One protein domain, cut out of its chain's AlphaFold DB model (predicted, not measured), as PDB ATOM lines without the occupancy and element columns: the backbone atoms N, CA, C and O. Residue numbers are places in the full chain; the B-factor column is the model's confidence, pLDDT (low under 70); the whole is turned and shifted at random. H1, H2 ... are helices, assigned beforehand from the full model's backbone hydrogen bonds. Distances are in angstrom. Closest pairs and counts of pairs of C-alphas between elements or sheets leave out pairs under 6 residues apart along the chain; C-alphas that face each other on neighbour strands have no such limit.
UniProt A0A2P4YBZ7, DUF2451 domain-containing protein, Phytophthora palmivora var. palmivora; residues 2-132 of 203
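AT A GLANCE: This is residues 2 to 132 of the 203 residues of the protein "DUF2451 domain-containing protein" of Phytophthora palmivora var. palmivora (UniProt A0A2P4YBZ7). A long helix, H1, reaches out as an arm from a loose up-and-down bundle of three helices, H3, H4 and H5, whose centres make a triangle; residues 2 to 15 of H1 stick out, and its residues 17 to 27 pack on H4. The short H2 packs on H3 and H4, and the loop of residues 71 to 76 also sticks out. You have 131 residues printed, with five named helices in the order H1, H2, H3, H4, H5 and no named strand; the class is all helix. The whole is loose, with a radius of gyration of the C-alphas of 17.9 A, and elongated, spanning 63 by 34 by 22 A.

HOW THE PARTS SIT: Start with the longest helix, H1, residues 2 to 27. With its residues 17 to 27 alone it touches residues 81 to 92 of H4, which is residues 79 to 103; the closest C-alphas, those of Ala 24 and Met 89, are 4.6 A apart, at a steep tilt of 56 degrees. From H4 look to H2, residues 30 to 38: they touch, the closest C-alphas being those of Leu 34 and Ala 100 at 5.6 A, and the tilt of 38 degrees is only just steep. H2 forms a helical hairpin with H3, residues 53 to 68, which touches it with residues 54 to 58 alone; the closest C-alphas, those of Ser 36 and Tyr 54, are 6.2 A apart. H3 touches H5, residues 109 to 129, running the same way at a shallow tilt of 21 degrees, with the C-alphas of Val 59 and Gly 125 closest at 5.7 A. H4 is close to H5 but not clearly touching: their closest C-alphas, those of Phe 101 and Met 115, are 7.5 A apart, and they run opposite ways at a shallow tilt of 9 degrees. H3, H4 and H5 are a bundle, up and down, each running against the one before it. H1 and H5 are apart. In H1, H2, H3, H4 and H5 every O i to N i+4 pair is within hydrogen-bond range.

IN THESE COORDINATES: Find C-alpha 2 at (-62.733, 26.879, 16.742); from there H1 runs 37.5 A to C-alpha 27. H2 covers 12.4 A and H3 22.8 A. H4 begins at C-alpha 79, (-60.237, 24.550, 45.206), and runs 36.1 A. H5 runs 30.7 A and ends at C-alpha 129, (-66.275, 29.239, 56.906).

THE WHOLE: The C-alphas farthest apart, those of Asp 2 and Pro 45, are 64.4 A apart. The printed part has no cut. Look at residues 39 to 52 for the long link, from H2 to H3. The mean pLDDT of the printed part is 93.7, and residues 72 to 75 are under 70.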
ATOM      1  N   ASP A   2     -62.475  26.063  15.547       77.38
ATOM      2  CA  ASP A   2     -62.733  26.879  16.742       77.38
ATOM      3  C   ASP A   2     -64.188  26.838  17.244       77.38
ATOM      4  O   ASP A   2     -64.416  26.743  18.442       77.38
ATOM      5  N   GLU A   3     -65.185  26.799  16.354       86.50
ATOM      6  CA  GLU A   3     -66.604  26.788  16.759       86.50
ATOM      7  C   GLU A   3     -67.015  25.504  17.504       86.50
ATOM      8  O   GLU A   3     -67.719  25.547  18.512       86.50
ATOM      9  N   VAL A   4     -66.528  24.343  17.049       89.19
ATOM     10  CA  VAL A   4     -66.790  23.056  17.716       89.19
ATOM     11  C   VAL A   4     -66.084  23.000  19.069       89.19
ATOM     12  O   VAL A   4     -66.662  22.508  20.036       89.19
ATOM     13  N   TYR A   5     -64.859  23.529  19.154       90.81
ATOM     14  CA  TYR A   5     -64.120  23.613  20.412       90.81
ATOM     15  C   TYR A   5     -64.830  24.523  21.424       90.81
ATOM     16  O   TYR A   5     -65.055  24.110  22.560       90.81
ATOM     17  N   GLU A   6     -65.263  25.716  21.006       92.31
ATOM     18  CA  GLU A   6     -65.981  26.662  21.869       92.31
ATOM     19  C   GLU A   6     -67.331  26.128  22.351       92.31
ATOM     20  O   GLU A   6     -67.684  26.253  23.531       92.31
ATOM     21  N   ARG A   7     -68.066  25.447  21.466       91.38
ATOM     22  CA  ARG A   7     -69.303  24.759  21.840       91.38
ATOM     23  C   ARG A   7     -69.037  23.672  22.877       91.38
ATOM     24  O   ARG A   7     -69.700  23.642  23.911       91.38
ATOM     25  N   ASN A   8     -68.048  22.812  22.639       92.81
ATOM     26  CA  ASN A   8     -67.704  21.730  23.563       92.81
ATOM     27  C   ASN A   8     -67.239  22.273  24.923       92.81
ATOM     28  O   ASN A   8     -67.618  21.731  25.961       92.81
ATOM     29  N   ARG A   9     -66.474  23.371  24.934       92.69
ATOM     30  CA  ARG A   9     -66.048  24.068  26.156       92.69
ATOM     31  C   ARG A   9     -67.241  24.590  26.958       92.69
ATOM     32  O   ARG A   9     -67.282  24.418  28.175       92.69
ATOM     33  N   THR A  10     -68.219  25.187  26.281       93.06
ATOM     34  CA  THR A  10     -69.448  25.688  26.911       93.06
ATOM     35  C   THR A  10     -70.266  24.545  27.511       93.06
ATOM     36  O   THR A  10     -70.587  24.595  28.697       93.06
ATOM     37  N   MET A  11     -70.501  23.477  26.744       92.38
ATOM     38  CA  MET A  11     -71.251  22.306  27.215       92.38
ATOM     39  C   MET A  11     -70.566  21.615  28.401       92.38
ATOM     40  O   MET A  11     -71.229  21.233  29.362       92.38
ATOM     41  N   ALA A  12     -69.235  21.489  28.380       92.25
ATOM     42  CA  ALA A  12     -68.483  20.917  29.496       92.25
ATOM     43  C   ALA A  12     -68.625  21.758  30.777       92.25
ATOM     44  O   ALA A  12     -68.781  21.205  31.867       92.25
ATOM     45  N   ARG A  13     -68.612  23.093  30.657       89.94
ATOM     46  CA  ARG A  13     -68.826  24.006  31.789       89.94
ATOM     47  C   ARG A  13     -70.246  23.901  32.349       89.94
ATOM     48  O   ARG A  13     -70.412  23.885  33.563       89.94
ATOM     49  N   GLU A  14     -71.254  23.820  31.487       90.44
ATOM     50  CA  GLU A  14     -72.652  23.654  31.903       90.44
ATOM     51  C   GLU A  14     -72.879  22.319  32.614       90.44
ATOM     52  O   GLU A  14     -73.474  22.293  33.691       90.44
ATOM     53  N   LEU A  15     -72.332  21.224  32.073       93.19
ATOM     54  CA  LEU A  15     -72.392  19.908  32.709       93.19
ATOM     55  C   LEU A  15     -71.732  19.925  34.092       93.19
ATOM     56  O   LEU A  15     -72.298  19.410  35.055       93.19
ATOM     57  N   ARG A  16     -70.561  20.559  34.212       91.69
ATOM     58  CA  ARG A  16     -69.860  20.716  35.491       91.69
ATOM     59  C   ARG A  16     -70.693  21.504  36.505       91.69
ATOM     60  O   ARG A  16     -70.878  21.039  37.626       91.69
ATOM     61  N   SER A  17     -71.241  22.646  36.093       89.00
ATOM     62  CA  SER A  17     -72.119  23.470  36.933       89.00
ATOM     63  C   SER A  17     -73.345  22.685  37.415       89.00
ATOM     64  O   SER A  17     -73.694  22.724  38.599       89.00
ATOM     65  N   PHE A  18     -73.955  21.887  36.533       92.38
ATOM     66  CA  PHE A  18     -75.063  20.999  36.886       92.38
ATOM     67  C   PHE A  18     -74.659  19.939  37.921       92.38
ATOM     68  O   PHE A  18     -75.378  19.727  38.903       92.38
ATOM     69  N   MET A  19     -73.502  19.293  37.745       93.44
ATOM     70  CA  MET A  19     -72.984  18.315  38.708       93.44
ATOM     71  C   MET A  19     -72.743  18.949  40.083       93.44
ATOM     72  O   MET A  19     -73.192  18.406  41.090       93.44
ATOM     73  N   TYR A  20     -72.094  20.113  40.135       92.50
ATOM     74  CA  TYR A  20     -71.818  20.811  41.393       92.50
ATOM     75  C   TYR A  20     -73.089  21.294  42.083       92.50
ATOM     76  O   TYR A  20     -73.229  21.116  43.289       92.50
ATOM     77  N   THR A  21     -74.057  21.804  41.320       92.38
ATOM     78  CA  THR A  21     -75.373  22.173  41.854       92.38
ATOM     79  C   THR A  21     -76.101  20.950  42.411       92.38
ATOM     80  O   THR A  21     -76.684  21.016  43.486       92.38
ATOM     81  N   THR A  22     -76.022  19.801  41.734       94.19
ATOM     82  CA  THR A  22     -76.632  18.549  42.213       94.19
ATOM     83  C   THR A  22     -76.010  18.090  43.530       94.19
ATOM     84  O   THR A  22     -76.733  17.686  44.441       94.19
ATOM     85  N   ILE A  23     -74.682  18.177  43.652       93.12
ATOM     86  CA  ILE A  23     -73.967  17.887  44.899       93.12
ATOM     87  C   ILE A  23     -74.410  18.866  45.991       93.12
ATOM     88  O   ILE A  23     -74.800  18.430  47.070       93.12
ATOM     89  N   ALA A  24     -74.429  20.166  45.699       94.94
ATOM     90  CA  ALA A  24     -74.862  21.195  46.636       94.94
ATOM     91  C   ALA A  24     -76.288  20.947  47.157       94.94
ATOM     92  O   ALA A  24     -76.504  20.973  48.364       94.94
ATOM     93  N   THR A  25     -77.241  20.595  46.288       94.00
ATOM     94  CA  THR A  25     -78.616  20.245  46.691       94.00
ATOM     95  C   THR A  25     -78.668  19.050  47.637       94.00
ATOM     96  O   THR A  25     -79.552  18.979  48.481       94.00
ATOM     97  N   ARG A  26     -77.738  18.095  47.521       93.75
ATOM     98  CA  ARG A  26     -77.657  16.948  48.439       93.75
ATOM     99  C   ARG A  26     -77.004  17.294  49.773       93.75
ATOM    100  O   ARG A  26     -77.278  16.610  50.753       93.75
ATOM    101  N   LEU A  27     -76.152  18.317  49.807       94.19
ATOM    102  CA  LEU A  27     -75.507  18.801  51.030       94.19
ATOM    103  C   LEU A  27     -76.445  19.671  51.880       94.19
ATOM    104  O   LEU A  27     -76.252  19.759  53.091       94.19
ATOM    105  N   VAL A  28     -77.459  20.292  51.269       96.12
ATOM    106  CA  VAL A  28     -78.471  21.087  51.978       96.12
ATOM    107  C   VAL A  28     -79.697  20.233  52.290       96.12
ATOM    108  O   VAL A  28     -80.415  19.801  51.390       96.12
ATOM    109  N   ASP A  29     -79.998  20.056  53.575       95.81
ATOM    110  CA  ASP A  29     -81.271  19.481  54.017       95.81
ATOM    111  C   ASP A  29     -82.385  20.541  53.928       95.81
ATOM    112  O   ASP A  29     -82.717  21.226  54.899       95.81
ATOM    113  N   ILE A  30     -82.912  20.728  52.711       96.94
ATOM    114  CA  ILE A  30     -83.966  21.708  52.416       96.94
ATOM    115  C   ILE A  30     -85.213  21.469  53.288       96.94
ATOM    116  O   ILE A  30     -85.658  22.435  53.909       96.94
ATOM    117  N   PRO A  31     -85.777  20.244  53.388       97.44
ATOM    118  CA  PRO A  31     -86.939  20.001  54.241       97.44
ATOM    119  C   PRO A  31     -86.693  20.389  55.700       97.44
ATOM    120  O   PRO A  31     -87.485  21.138  56.263       97.44
ATOM    121  N   SER A  32     -85.560  19.977  56.281       96.88
ATOM    122  CA  SER A  32     -85.243  20.307  57.675       96.88
ATOM    123  C   SER A  32     -85.125  21.815  57.909       96.88
ATOM    124  O   SER A  32     -85.560  22.312  58.952       96.88
ATOM    125  N   LEU A  33     -84.581  22.568  56.948       97.81
ATOM    126  CA  LEU A  33     -84.507  24.026  57.038       97.81
ATOM    127  C   LEU A  33     -85.897  24.678  56.985       97.81
ATOM    128  O   LEU A  33     -86.176  25.576  57.780       97.81
ATOM    129  N   LEU A  34     -86.775  24.218  56.089       98.25
ATOM    130  CA  LEU A  34     -88.158  24.705  56.013       98.25
ATOM    131  C   LEU A  34     -88.915  24.427  57.315       98.25
ATOM    132  O   LEU A  34     -89.533  25.338  57.872       98.25
ATOM    133  N   ASP A  35     -88.806  23.202  57.828       98.12
ATOM    134  CA  ASP A  35     -89.426  22.787  59.084       98.12
ATOM    135  C   ASP A  35     -88.921  23.648  60.250       98.12
ATOM    136  O   ASP A  35     -89.722  24.178  61.022       98.12
ATOM    137  N   SER A  36     -87.606  23.876  60.325       98.12
ATOM    138  CA  SER A  36     -86.981  24.694  61.372       98.12
ATOM    139  C   SER A  36     -87.492  26.134  61.378       98.12
ATOM    140  O   SER A  36     -87.813  26.662  62.439       98.12
ATOM    141  N   VAL A  37     -87.614  26.770  60.206       98.19
ATOM    142  CA  VAL A  37     -88.157  28.137  60.094       98.19
ATOM    143  C   VAL A  37     -89.644  28.168  60.449       98.19
ATOM    144  O   VAL A  37     -90.103  29.102  61.107       98.19
ATOM    145  N   SER A  38     -90.407  27.148  60.043       96.75
ATOM    146  CA  SER A  38     -91.843  27.062  60.339       96.75
ATOM    147  C   SER A  38     -92.150  26.840  61.824       96.75
ATOM    148  O   SER A  38     -93.218  27.229  62.293       96.75
ATOM    149  N   ALA A  39     -91.213  26.245  62.567       97.38
ATOM    150  CA  ALA A  39     -91.341  25.995  63.998       97.38
ATOM    151  C   ALA A  39     -91.130  27.257  64.855       97.38
ATOM    152  O   ALA A  39     -91.492  27.270  66.033       97.38
ATOM    153  N   VAL A  40     -90.552  28.318  64.285       97.69
ATOM    154  CA  VAL A  40     -90.331  29.594  64.973       97.69
ATOM    155  C   VAL A  40     -91.622  30.416  64.990       97.69
ATOM    156  O   VAL A  40     -92.299  30.568  63.973       97.69
ATOM    157  N   SER A  41     -91.947  31.007  66.144       96.06
ATOM    158  CA  SER A  41     -93.000  32.023  66.211       96.06
ATOM    159  C   SER A  41     -92.479  33.355  65.677       96.06
ATOM    160  O   SER A  41     -91.569  33.949  66.250       96.06
ATOM    161  N   TRP A  42     -93.096  33.846  64.604       97.25
ATOM    162  CA  TRP A  42     -92.803  35.157  64.006       97.25
ATOM    163  C   TRP A  42     -93.829  36.236  64.402       97.25
ATOM    164  O   TRP A  42     -93.713  37.408  64.027       97.25
ATOM    165  N   ASP A  43     -94.845  35.846  65.169       95.31
ATOM    166  CA  ASP A  43     -95.768  36.744  65.855       95.31
ATOM    167  C   ASP A  43     -95.284  36.897  67.300       95.31
ATOM    168  O   ASP A  43     -95.570  36.066  68.165       95.31
ATOM    169  N   ILE A  44     -94.421  37.891  67.524       96.44
ATOM    170  CA  ILE A  44     -93.756  38.113  68.806       96.44
ATOM    171  C   ILE A  44     -93.904  39.577  69.228       96.44
ATOM    172  O   ILE A  44     -93.764  40.478  68.401       96.44
ATOM    173  N   PRO A  45     -94.154  39.849  70.519       95.62
ATOM    174  CA  PRO A  45     -94.307  41.217  71.011       95.62
ATOM    175  C   PRO A  45     -92.963  41.941  71.184       95.62
ATOM    176  O   PRO A  45     -92.904  43.167  71.105       95.62
ATOM    177  N   TYR A  46     -91.882  41.188  71.408       95.00
ATOM    178  CA  TYR A  46     -90.536  41.702  71.644       95.00
ATOM    179  C   TYR A  46     -89.523  40.861  70.877       95.00
ATOM    180  O   TYR A  46     -89.658  39.641  70.798       95.00
ATOM    181  N   ILE A  47     -88.514  41.523  70.315       94.56
ATOM    182  CA  ILE A  47     -87.390  40.862  69.656       94.56
ATOM    183  C   ILE A  47     -86.354  40.424  70.701       94.56
ATOM    184  O   ILE A  47     -86.122  41.131  71.680       94.56
ATOM    185  N   SER A  48     -85.755  39.253  70.488       91.31
ATOM    186  CA  SER A  48     -84.591  38.773  71.239       91.31
ATOM    187  C   SER A  48     -83.308  39.444  70.742       91.31
ATOM    188  O   SER A  48     -83.186  39.747  69.559       91.31
ATOM    189  N   ASP A  49     -82.303  39.579  71.605       92.50
ATOM    190  CA  ASP A  49     -80.957  40.007  71.193       92.50
ATOM    191  C   ASP A  49     -80.178  38.899  70.453       92.50
ATOM    192  O   ASP A  49     -79.057  39.111  69.986       92.50
ATOM    193  N   GLN A  50     -80.754  37.697  70.357       94.75
ATOM    194  CA  GLN A  50     -80.144  36.520  69.746       94.75
ATOM    195  C   GLN A  50     -80.948  36.025  68.542       94.75
ATOM    196  O   GLN A  50     -82.177  36.097  68.521       94.75
ATOM    197  N   HIS A  51     -80.222  35.499  67.553       96.94
ATOM    198  CA  HIS A  51     -80.790  34.754  66.433       96.94
ATOM    199  C   HIS A  51     -81.329  33.396  66.902       96.94
ATOM    200  O   HIS A  51     -80.948  32.902  67.964       96.94
ATOM    201  N   ASN A  52     -82.187  32.773  66.100       98.00
ATOM    202  CA  ASN A  52     -82.753  31.464  66.404       98.00
ATOM    203  C   ASN A  52     -81.708  30.335  66.315       98.00
ATOM    204  O   ASN A  52     -80.870  30.309  65.409       98.00
ATOM    205  N   ASP A  53     -81.824  29.330  67.188       97.38
ATOM    206  CA  ASP A  53     -80.882  28.199  67.292       97.38
ATOM    207  C   ASP A  53     -80.694  27.416  65.983       97.38
ATOM    208  O   ASP A  53     -79.618  26.868  65.719       97.38
ATOM    209  N   TYR A  54     -81.713  27.383  65.115       98.00
ATOM    210  CA  TYR A  54     -81.604  26.702  63.824       98.00
ATOM    211  C   TYR A  54     -80.490  27.297  62.946       98.00
ATOM    212  O   TYR A  54     -79.878  26.566  62.168       98.00
ATOM    213  N   ILE A  55     -80.168  28.589  63.098       98.25
ATOM    214  CA  ILE A  55     -79.061  29.239  62.384       98.25
ATOM    215  C   ILE A  55     -77.717  28.672  62.842       98.25
ATOM    216  O   ILE A  55     -76.865  28.373  62.003       98.25
ATOM    217  N   VAL A  56     -77.540  28.436  64.146       97.75
ATOM    218  CA  VAL A  56     -76.327  27.805  64.695       97.75
ATOM    219  C   VAL A  56     -76.149  26.408  64.100       97.75
ATOM    220  O   VAL A  56     -75.059  26.039  63.651       97.75
ATOM    221  N   HIS A  57     -77.230  25.629  64.050       97.44
ATOM    222  CA  HIS A  57     -77.207  24.291  63.464       97.44
ATOM    223  C   HIS A  57     -76.926  24.308  61.958       97.44
ATOM    224  O   HIS A  57     -76.129  23.493  61.490       97.44
ATOM    225  N   LEU A  58     -77.522  25.248  61.222       98.19
ATOM    226  CA  LEU A  58     -77.316  25.423  59.787       98.19
ATOM    227  C   LEU A  58     -75.864  25.799  59.464       98.19
ATOM    228  O   LEU A  58     -75.246  25.160  58.612       98.19
ATOM    229  N   VAL A  59     -75.284  26.774  60.172       98.31
ATOM    230  CA  VAL A  59     -73.877  27.178  59.989       98.31
ATOM    231  C   VAL A  59     -72.942  26.012  60.306       98.31
ATOM    232  O   VAL A  59     -72.033  25.725  59.527       98.31
ATOM    233  N   ARG A  60     -73.196  25.269  61.392       98.00
ATOM    234  CA  ARG A  60     -72.422  24.062  61.715       98.00
ATOM    235  C   ARG A  60     -72.461  23.045  60.571       98.00
ATOM    236  O   ARG A  60     -71.411  22.539  60.184       98.00
ATOM    237  N   LYS A  61     -73.639  22.781  59.995       97.19
ATOM    238  CA  LYS A  61     -73.788  21.870  58.848       97.19
ATOM    239  C   LYS A  61     -73.044  22.361  57.608       97.19
ATOM    240  O   LYS A  61     -72.418  21.553  56.927       97.19
ATOM    241  N   CYS A  62     -73.032  23.669  57.357       97.38
ATOM    242  CA  CYS A  62     -72.232  24.258  56.283       97.38
ATOM    243  C   CYS A  62     -70.729  24.035  56.508       97.38
ATOM    244  O   CYS A  62     -70.016  23.700  55.566       97.38
ATOM    245  N   GLY A  63     -70.251  24.175  57.748       96.56
ATOM    246  CA  GLY A  63     -68.854  23.920  58.109       96.56
ATOM    247  C   GLY A  63     -68.464  22.449  57.947       96.56
ATOM    248  O   GLY A  63     -67.421  22.152  57.366       96.56
ATOM    249  N   GLU A  64     -69.325  21.527  58.394       95.12
ATOM    250  CA  GLU A  64     -69.164  20.080  58.184       95.12
ATOM    251  C   GLU A  64     -69.093  19.738  56.686       95.12
ATOM    252  O   GLU A  64     -68.195  19.010  56.262       95.12
ATOM    253  N   ALA A  65     -69.991  20.306  55.871       93.81
ATOM    254  CA  ALA A  65     -70.006  20.101  54.424       93.81
ATOM    255  C   ALA A  65     -68.736  20.651  53.756       93.81
ATOM    256  O   ALA A  65     -68.081  19.938  52.995       93.81
ATOM    257  N   TRP A  66     -68.343  21.889  54.076       93.44
ATOM    258  CA  TRP A  66     -67.130  22.509  53.543       93.44
ATOM    259  C   TRP A  66     -65.875  21.715  53.909       93.44
ATOM    260  O   TRP A  66     -65.067  21.430  53.029       93.44
ATOM    261  N   GLY A  67     -65.737  21.310  55.176       91.50
ATOM    262  CA  GLY A  67     -64.636  20.473  55.657       91.50
ATOM    263  C   GLY A  67     -64.602  19.098  54.986       91.50
ATOM    264  O   GLY A  67     -63.540  18.645  54.559       91.50
ATOM    265  N   GLY A  68     -65.768  18.467  54.813       88.94
ATOM    266  CA  GLY A  68     -65.905  17.185  54.121       88.94
ATOM    267  C   GLY A  68     -65.458  17.232  52.659       88.94
ATOM    268  O   GLY A  68     -64.830  16.292  52.184       88.94
ATOM    269  N   LEU A  69     -65.678  18.350  51.958       85.62
ATOM    270  CA  LEU A  69     -65.166  18.549  50.594       85.62
ATOM    271  C   LEU A  69     -63.630  18.645  50.532       85.62
ATOM    272  O   LEU A  69     -63.052  18.491  49.454       85.62
ATOM    273  N   GLN A  70     -62.951  18.926  51.651       81.19
ATOM    274  CA  GLN A  70     -61.488  19.023  51.701       81.19
ATOM    275  C   GLN A  70     -60.799  17.672  51.910       81.19
ATOM    276  O   GLN A  70     -59.647  17.524  51.507       81.19
ATOM    277  N   ILE A  71     -61.478  16.712  52.539       71.88
ATOM    278  CA  ILE A  71     -60.887  15.454  53.002       71.88
ATOM    279  C   ILE A  71     -61.439  14.305  52.153       71.88
ATOM    280  O   ILE A  71     -62.542  13.825  52.406       71.88
ATOM    281  N   LEU A  72     -60.665  13.829  51.172       67.06
ATOM    282  CA  LEU A  72     -60.928  12.558  50.487       67.06
ATOM    283  C   LEU A  72     -59.744  11.601  50.689       67.06
ATOM    284  O   LEU A  72     -58.595  12.020  50.815       67.06
ATOM    285  N   ALA A  73     -60.035  10.301  50.769       59.09
ATOM    286  CA  ALA A  73     -59.049   9.270  51.105       59.09
ATOM    287  C   ALA A  73     -57.952   9.083  50.034       59.09
ATOM    288  O   ALA A  73     -56.891   8.544  50.335       59.09
ATOM    289  N   ASP A  74     -58.201   9.526  48.801       64.88
ATOM    290  CA  ASP A  74     -57.372   9.322  47.608       64.88
ATOM    291  C   ASP A  74     -56.952  10.635  46.910       64.88
ATOM    292  O   ASP A  74     -56.339  10.603  45.842       64.88
ATOM    293  N   GLY A  75     -57.230  11.797  47.513       65.12
ATOM    294  CA  GLY A  75     -56.881  13.106  46.960       65.12
ATOM    295  C   GLY A  75     -57.653  14.261  47.603       65.12
ATOM    296  O   GLY A  75     -58.275  14.110  48.646       65.12
ATOM    297  N   SER A  76     -57.626  15.439  46.980       72.00
ATOM    298  CA  SER A  76     -58.453  16.586  47.379       72.00
ATOM    299  C   SER A  76     -59.243  17.101  46.184       72.00
ATOM    300  O   SER A  76     -58.683  17.222  45.091       72.00
ATOM    301  N   ILE A  77     -60.508  17.474  46.388       84.06
ATOM    302  CA  ILE A  77     -61.273  18.204  45.370       84.06
ATOM    303  C   ILE A  77     -60.542  19.532  45.083       84.06
ATOM    304  O   ILE A  77     -60.199  20.240  46.037       84.06
ATOM    305  N   PRO A  78     -60.295  19.895  43.806       88.31
ATOM    306  CA  PRO A  78     -59.672  21.170  43.459       88.31
ATOM    307  C   PRO A  78     -60.397  22.354  44.104       88.31
ATOM    308  O   PRO A  78     -61.624  22.341  44.208       88.31
ATOM    309  N   MET A  79     -59.656  23.387  44.519       88.44
ATOM    310  CA  MET A  79     -60.237  24.550  45.206       88.44
ATOM    311  C   MET A  79     -61.387  25.172  44.411       88.44
ATOM    312  O   MET A  79     -62.472  25.302  44.960       88.44
ATOM    313  N   ASP A  80     -61.192  25.418  43.116       89.50
ATOM    314  CA  ASP A  80     -62.209  26.002  42.234       89.50
ATOM    315  C   ASP A  80     -63.516  25.192  42.234       89.50
ATOM    316  O   ASP A  80     -64.612  25.740  42.284       89.50
ATOM    317  N   ALA A  81     -63.410  23.860  42.231       90.12
ATOM    318  CA  ALA A  81     -64.570  22.979  42.288       90.12
ATOM    319  C   ALA A  81     -65.273  23.055  43.652       90.12
ATOM    320  O   ALA A  81     -66.502  23.075  43.712       90.12
ATOM    321  N   ARG A  82     -64.508  23.141  44.749       91.94
ATOM    322  CA  ARG A  82     -65.071  23.343  46.092       91.94
ATOM    323  C   ARG A  82     -65.775  24.691  46.193       91.94
ATOM    324  O   ARG A  82     -66.877  24.740  46.726       91.94
ATOM    325  N   GLU A  83     -65.180  25.756  45.666       92.88
ATOM    326  CA  GLU A  83     -65.773  27.096  45.649       92.88
ATOM    327  C   GLU A  83     -67.064  27.148  44.825       92.88
ATOM    328  O   GLU A  83     -68.048  27.724  45.289       92.88
ATOM    329  N   GLU A  84     -67.113  26.497  43.654       93.50
ATOM    330  CA  GLU A  84     -68.344  26.392  42.857       93.50
ATOM    331  C   GLU A  84     -69.447  25.623  43.623       93.50
ATOM    332  O   GLU A  84     -70.598  26.067  43.652       93.50
ATOM    333  N   VAL A  85     -69.110  24.514  44.301       95.19
ATOM    334  CA  VAL A  85     -70.065  23.767  45.147       95.19
ATOM    335  C   VAL A  85     -70.526  24.605  46.344       95.19
ATOM    336  O   VAL A  85     -71.719  24.635  46.640       95.19
ATOM    337  N   TRP A  86     -69.615  25.314  47.014       95.94
ATOM    338  CA  TRP A  86     -69.933  26.204  48.133       95.94
ATOM    339  C   TRP A  86     -70.888  27.319  47.713       95.94
ATOM    340  O   TRP A  86     -71.917  27.520  48.355       95.94
ATOM    341  N   ALA A  87     -70.596  28.001  46.605       96.31
ATOM    342  CA  ALA A  87     -71.452  29.053  46.075       96.31
ATOM    343  C   ALA A  87     -72.855  28.524  45.738       96.31
ATOM    344  O   ALA A  87     -73.849  29.137  46.130       96.31
ATOM    345  N   ALA A  88     -72.951  27.358  45.086       96.75
ATOM    346  CA  ALA A  88     -74.233  26.718  44.796       96.75
ATOM    347  C   ALA A  88     -74.997  26.341  46.079       96.75
ATOM    348  O   ALA A  88     -76.202  26.564  46.170       96.75
ATOM    349  N   MET A  89     -74.301  25.826  47.095       97.69
ATOM    350  CA  MET A  89     -74.893  25.458  48.382       97.69
ATOM    351  C   MET A  89     -75.466  26.679  49.106       97.69
ATOM    352  O   MET A  89     -76.624  26.667  49.524       97.69
ATOM    353  N   VAL A  90     -74.690  27.761  49.199       98.06
ATOM    354  CA  VAL A  90     -75.144  29.017  49.810       98.06
ATOM    355  C   VAL A  90     -76.313  29.615  49.027       98.06
ATOM    356  O   VAL A  90     -77.275  30.084  49.634       98.06
ATOM    357  N   GLN A  91     -76.285  29.549  47.693       97.81
ATOM    358  CA  GLN A  91     -77.393  29.998  46.852       97.81
ATOM    359  C   GLN A  91     -78.694  29.235  47.162       97.81
ATOM    360  O   GLN A  91     -79.739  29.861  47.336       97.81
ATOM    361  N   ILE A  92     -78.627  27.907  47.304       98.00
ATOM    362  CA  ILE A  92     -79.775  27.061  47.672       98.00
ATOM    363  C   ILE A  92     -80.296  27.411  49.070       98.00
ATOM    364  O   ILE A  92     -81.508  27.506  49.262       98.00
ATOM    365  N   ILE A  93     -79.407  27.638  50.039       98.50
ATOM    366  CA  ILE A  93     -79.787  28.032  51.404       98.50
ATOM    367  C   ILE A  93     -80.523  29.376  51.397       98.50
ATOM    368  O   ILE A  93     -81.578  29.494  52.016       98.50
ATOM    369  N   MET A  94     -80.006  30.376  50.677       98.38
ATOM    370  CA  MET A  94     -80.620  31.706  50.586       98.38
ATOM    371  C   MET A  94     -81.983  31.658  49.886       98.38
ATOM    372  O   MET A  94     -82.945  32.253  50.374       98.38
ATOM    373  N   ASP A  95     -82.097  30.898  48.792       98.12
ATOM    374  CA  ASP A  95     -83.371  30.686  48.094       98.12
ATOM    375  C   ASP A  95     -84.387  29.952  48.998       98.12
ATOM    376  O   ASP A  95     -85.563  30.326  49.045       98.12
ATOM    377  N   THR A  96     -83.932  28.960  49.770       98.50
ATOM    378  CA  THR A  96     -84.767  28.198  50.719       98.50
ATOM    379  C   THR A  96     -85.235  29.065  51.884       98.50
ATOM    380  O   THR A  96     -86.413  29.029  52.234       98.50
ATOM    381  N   LEU A  97     -84.354  29.889  52.459       98.31
ATOM    382  CA  LEU A  97     -84.711  30.820  53.531       98.31
ATOM    383  C   LEU A  97     -85.718  31.856  53.072       98.31
ATOM    384  O   LEU A  97     -86.698  32.101  53.767       98.31
ATOM    385  N   LEU A  98     -85.514  32.439  51.889       98.56
ATOM    386  CA  LEU A  98     -86.494  33.357  51.338       98.56
ATOM    387  C   LEU A  98     -87.842  32.666  51.125       98.56
ATOM    388  O   LEU A  98     -88.881  33.240  51.448       98.56
ATOM    389  N   HIS A  99     -87.842  31.448  50.574       98.38
ATOM    390  CA  HIS A  99     -89.071  30.678  50.427       98.38
ATOM    391  C   HIS A  99     -89.765  30.491  51.782       98.38
ATOM    392  O   HIS A  99     -90.936  30.845  51.903       98.38
ATOM    393  N   ALA A 100     -89.035  30.046  52.805       98.31
ATOM    394  CA  ALA A 100     -89.561  29.832  54.147       98.31
ATOM    395  C   ALA A 100     -90.101  31.121  54.787       98.31
ATOM    396  O   ALA A 100     -91.227  31.153  55.268       98.31
ATOM    397  N   PHE A 101     -89.352  32.225  54.734       98.50
ATOM    398  CA  PHE A 101     -89.818  33.512  55.254       98.50
ATOM    399  C   PHE A 101     -91.040  34.034  54.498       98.50
ATOM    400  O   PHE A 101     -91.940  34.605  55.110       98.50
ATOM    401  N   SER A 102     -91.126  33.799  53.186       97.75
ATOM    402  CA  SER A 102     -92.296  34.198  52.403       97.75
ATOM    403  C   SER A 102     -93.570  33.448  52.800       97.75
ATOM    404  O   SER A 102     -94.661  33.964  52.581       97.75
ATOM    405  N   THR A 103     -93.482  32.242  53.371       97.06
ATOM    406  CA  THR A 103     -94.668  31.465  53.774       97.06
ATOM    407  C   THR A 103     -95.134  31.766  55.196       97.06
ATOM    408  O   THR A 103     -96.241  31.365  55.565       97.06
ATOM    409  N   VAL A 104     -94.354  32.523  55.973       96.94
ATOM    410  CA  VAL A 104     -94.729  32.953  57.322       96.94
ATOM    411  C   VAL A 104     -95.984  33.821  57.280       96.94
ATOM    412  O   VAL A 104     -96.064  34.827  56.570       96.94
ATOM    413  N   VAL A 105     -96.984  33.437  58.070       94.56
ATOM    414  CA  VAL A 105     -98.276  34.118  58.117       94.56
ATOM    415  C   VAL A 105     -98.195  35.319  59.055       94.56
ATOM    416  O   VAL A 105     -97.913  35.154  60.236       94.56
ATOM    417  N   LYS A 106     -98.493  36.513  58.525       90.44
ATOM    418  CA  LYS A 106     -98.608  37.781  59.275       90.44
ATOM    419  C   LYS A 106     -97.480  38.018  60.306       90.44
ATOM    420  O   LYS A 106     -97.774  38.219  61.484       90.44
ATOM    421  N   PRO A 107     -96.197  38.020  59.899       95.88
ATOM    422  CA  PRO A 107     -95.109  38.272  60.836       95.88
ATOM    423  C   PRO A 107     -95.206  39.695  61.396       95.88
ATOM    424  O   PRO A 107     -95.365  40.663  60.647       95.88
ATOM    425  N   THR A 108     -95.061  39.832  62.712       96.31
ATOM    426  CA  THR A 108     -94.974  41.136  63.395       96.31
ATOM    427  C   THR A 108     -93.747  41.931  62.936       96.31
ATOM    428  O   THR A 108     -92.791  41.336  62.436       96.31
ATOM    429  N   PRO A 109     -93.699  43.266  63.120       96.50
ATOM    430  CA  PRO A 109     -92.471  44.034  62.895       96.50
ATOM    431  C   PRO A 109     -91.257  43.450  63.637       96.50
ATOM    432  O   PRO A 109     -90.178  43.330  63.062       96.50
ATOM    433  N   GLN A 110     -91.451  43.007  64.880       97.81
ATOM    434  CA  GLN A 110     -90.433  42.356  65.703       97.81
ATOM    435  C   GLN A 110     -90.017  41.001  65.116       97.81
ATOM    436  O   GLN A 110     -88.824  40.726  65.018       97.81
ATOM    437  N   GLY A 111     -90.967  40.189  64.645       97.94
ATOM    438  CA  GLY A 111     -90.674  38.938  63.944       97.94
ATOM    439  C   GLY A 111     -89.894  39.149  62.646       97.94
ATOM    440  O   GLY A 111     -88.933  38.436  62.379       97.94
ATOM    441  N   ARG A 112     -90.227  40.175  61.858       97.69
ATOM    442  CA  ARG A 112     -89.462  40.533  60.648       97.69
ATOM    443  C   ARG A 112     -88.055  41.029  60.978       97.69
ATOM    444  O   ARG A 112     -87.111  40.734  60.248       97.69
ATOM    445  N   ALA A 113     -87.898  41.772  62.071       98.19
ATOM    446  CA  ALA A 113     -86.581  42.150  62.571       98.19
ATOM    447  C   ALA A 113     -85.776  40.917  63.031       98.19
ATOM    448  O   ALA A 113     -84.582  40.847  62.745       98.19
ATOM    449  N   LEU A 114     -86.425  39.908  63.625       98.56
ATOM    450  CA  LEU A 114     -85.794  38.624  63.947       98.56
ATOM    451  C   LEU A 114     -85.363  37.862  62.680       98.56
ATOM    452  O   LEU A 114     -84.249  37.356  62.640       98.56
ATOM    453  N   MET A 115     -86.158  37.870  61.600       98.56
ATOM    454  CA  MET A 115     -85.739  37.292  60.305       98.56
ATOM    455  C   MET A 115     -84.463  37.957  59.764       98.56
ATOM    456  O   MET A 115     -83.579  37.289  59.226       98.56
ATOM    457  N   LEU A 116     -84.347  39.285  59.898       98.50
ATOM    458  CA  LEU A 116     -83.142  40.023  59.502       98.50
ATOM    459  C   LEU A 116     -81.944  39.701  60.404       98.50
ATOM    460  O   LEU A 116     -80.818  39.640  59.904       98.50
ATOM    461  N   LEU A 117     -82.177  39.493  61.703       98.50
ATOM    462  CA  LEU A 117     -81.150  39.071  62.653       98.50
ATOM    463  C   LEU A 117     -80.622  37.672  62.309       98.50
ATOM    464  O   LEU A 117     -79.408  37.491  62.222       98.50
ATOM    465  N   ASP A 118     -81.518  36.729  62.022       98.69
ATOM    466  CA  ASP A 118     -81.184  35.376  61.571       98.69
ATOM    467  C   ASP A 118     -80.375  35.396  60.271       98.69
ATOM    468  O   ASP A 118     -79.323  34.765  60.172       98.69
ATOM    469  N   LEU A 119     -80.816  36.183  59.285       98.56
ATOM    470  CA  LEU A 119     -80.115  36.351  58.013       98.56
ATOM    471  C   LEU A 119     -78.709  36.945  58.197       98.56
ATOM    472  O   LEU A 119     -77.761  36.538  57.524       98.56
ATOM    473  N   HIS A 120     -78.560  37.917  59.099       98.12
ATOM    474  CA  HIS A 120     -77.267  38.516  59.420       98.12
ATOM    475  C   HIS A 120     -76.338  37.523  60.131       98.12
ATOM    476  O   HIS A 120     -75.173  37.401  59.754       98.12
ATOM    477  N   ALA A 121     -76.851  36.787  61.119       98.38
ATOM    478  CA  ALA A 121     -76.094  35.762  61.829       98.38
ATOM    479  C   ALA A 121     -75.635  34.641  60.886       98.38
ATOM    480  O   ALA A 121     -74.474  34.236  60.941       98.38
ATOM    481  N   LEU A 122     -76.504  34.206  59.967       98.56
ATOM    482  CA  LEU A 122     -76.147  33.243  58.932       98.56
ATOM    483  C   LEU A 122     -75.019  33.759  58.043       98.56
ATOM    484  O   LEU A 122     -74.030  33.054  57.874       98.56
ATOM    485  N   GLN A 123     -75.143  34.969  57.488       97.81
ATOM    486  CA  GLN A 123     -74.101  35.545  56.630       97.81
ATOM    487  C   GLN A 123     -72.749  35.579  57.354       97.81
ATOM    488  O   GLN A 123     -71.759  35.113  56.799       97.81
ATOM    489  N   ASN A 124     -72.719  36.050  58.603       97.81
ATOM    490  CA  ASN A 124     -71.486  36.094  59.390       97.81
ATOM    491  C   ASN A 124     -70.913  34.692  59.636       97.81
ATOM    492  O   ASN A 124     -69.708  34.490  59.519       97.81
ATOM    493  N   GLY A 125     -71.767  33.714  59.952       98.25
ATOM    494  CA  GLY A 125     -71.347  32.326  60.128       98.25
ATOM    495  C   GLY A 125     -70.777  31.708  58.849       98.25
ATOM    496  O   GLY A 125     -69.760  31.022  58.903       98.25
ATOM    497  N   LEU A 126     -71.391  31.984  57.695       97.81
ATOM    498  CA  LEU A 126     -70.894  31.542  56.391       97.81
ATOM    499  C   LEU A 126     -69.558  32.206  56.041       97.81
ATOM    500  O   LEU A 126     -68.643  31.512  55.606       97.81
ATOM    501  N   ASP A 127     -69.413  33.510  56.290       96.81
ATOM    502  CA  ASP A 127     -68.176  34.251  56.024       96.81
ATOM    503  C   ASP A 127     -66.983  33.754  56.855       96.81
ATOM    504  O   ASP A 127     -65.848  33.808  56.383       96.81
ATOM    505  N   LEU A 128     -67.227  33.219  58.057       97.06
ATOM    506  CA  LEU A 128     -66.197  32.565  58.873       97.06
ATOM    507  C   LEU A 128     -65.744  31.209  58.309       97.06
ATOM    508  O   LEU A 128     -64.633  30.773  58.605       97.06
ATOM    509  N   ILE A 129     -66.592  30.531  57.529       96.44
ATOM    510  CA  ILE A 129     -66.275  29.239  56.906       96.44
ATOM    511  C   ILE A 129     -65.553  29.466  55.576       96.44
ATOM    512  O   ILE A 129     -64.450  28.960  55.366       96.44
ATOM    513  N   ASN A 130     -66.197  30.208  54.674       94.19
ATOM    514  CA  ASN A 130     -65.653  30.621  53.391       94.19
ATOM    515  C   ASN A 130     -66.442  31.832  52.871       94.19
ATOM    516  O   ASN A 130     -67.663  31.763  52.722       94.19
ATOM    517  N   HIS A 131     -65.740  32.932  52.583       93.56
ATOM    518  CA  HIS A 131     -66.357  34.226  52.294       93.56
ATOM    519  C   HIS A 131     -67.398  34.160  51.165       93.56
ATOM    520  O   HIS A 131     -67.141  33.633  50.081       93.56
ATOM    521  N   VAL A 132     -68.571  34.745  51.409       88.06
ATOM    522  CA  VAL A 132     -69.683  34.804  50.459       88.06
ATOM    523  C   VAL A 132     -69.802  36.219  49.905       88.06
ATOM    524  O   VAL A 132     -70.186  37.153  50.605       88.06
TER     525      VAL A 132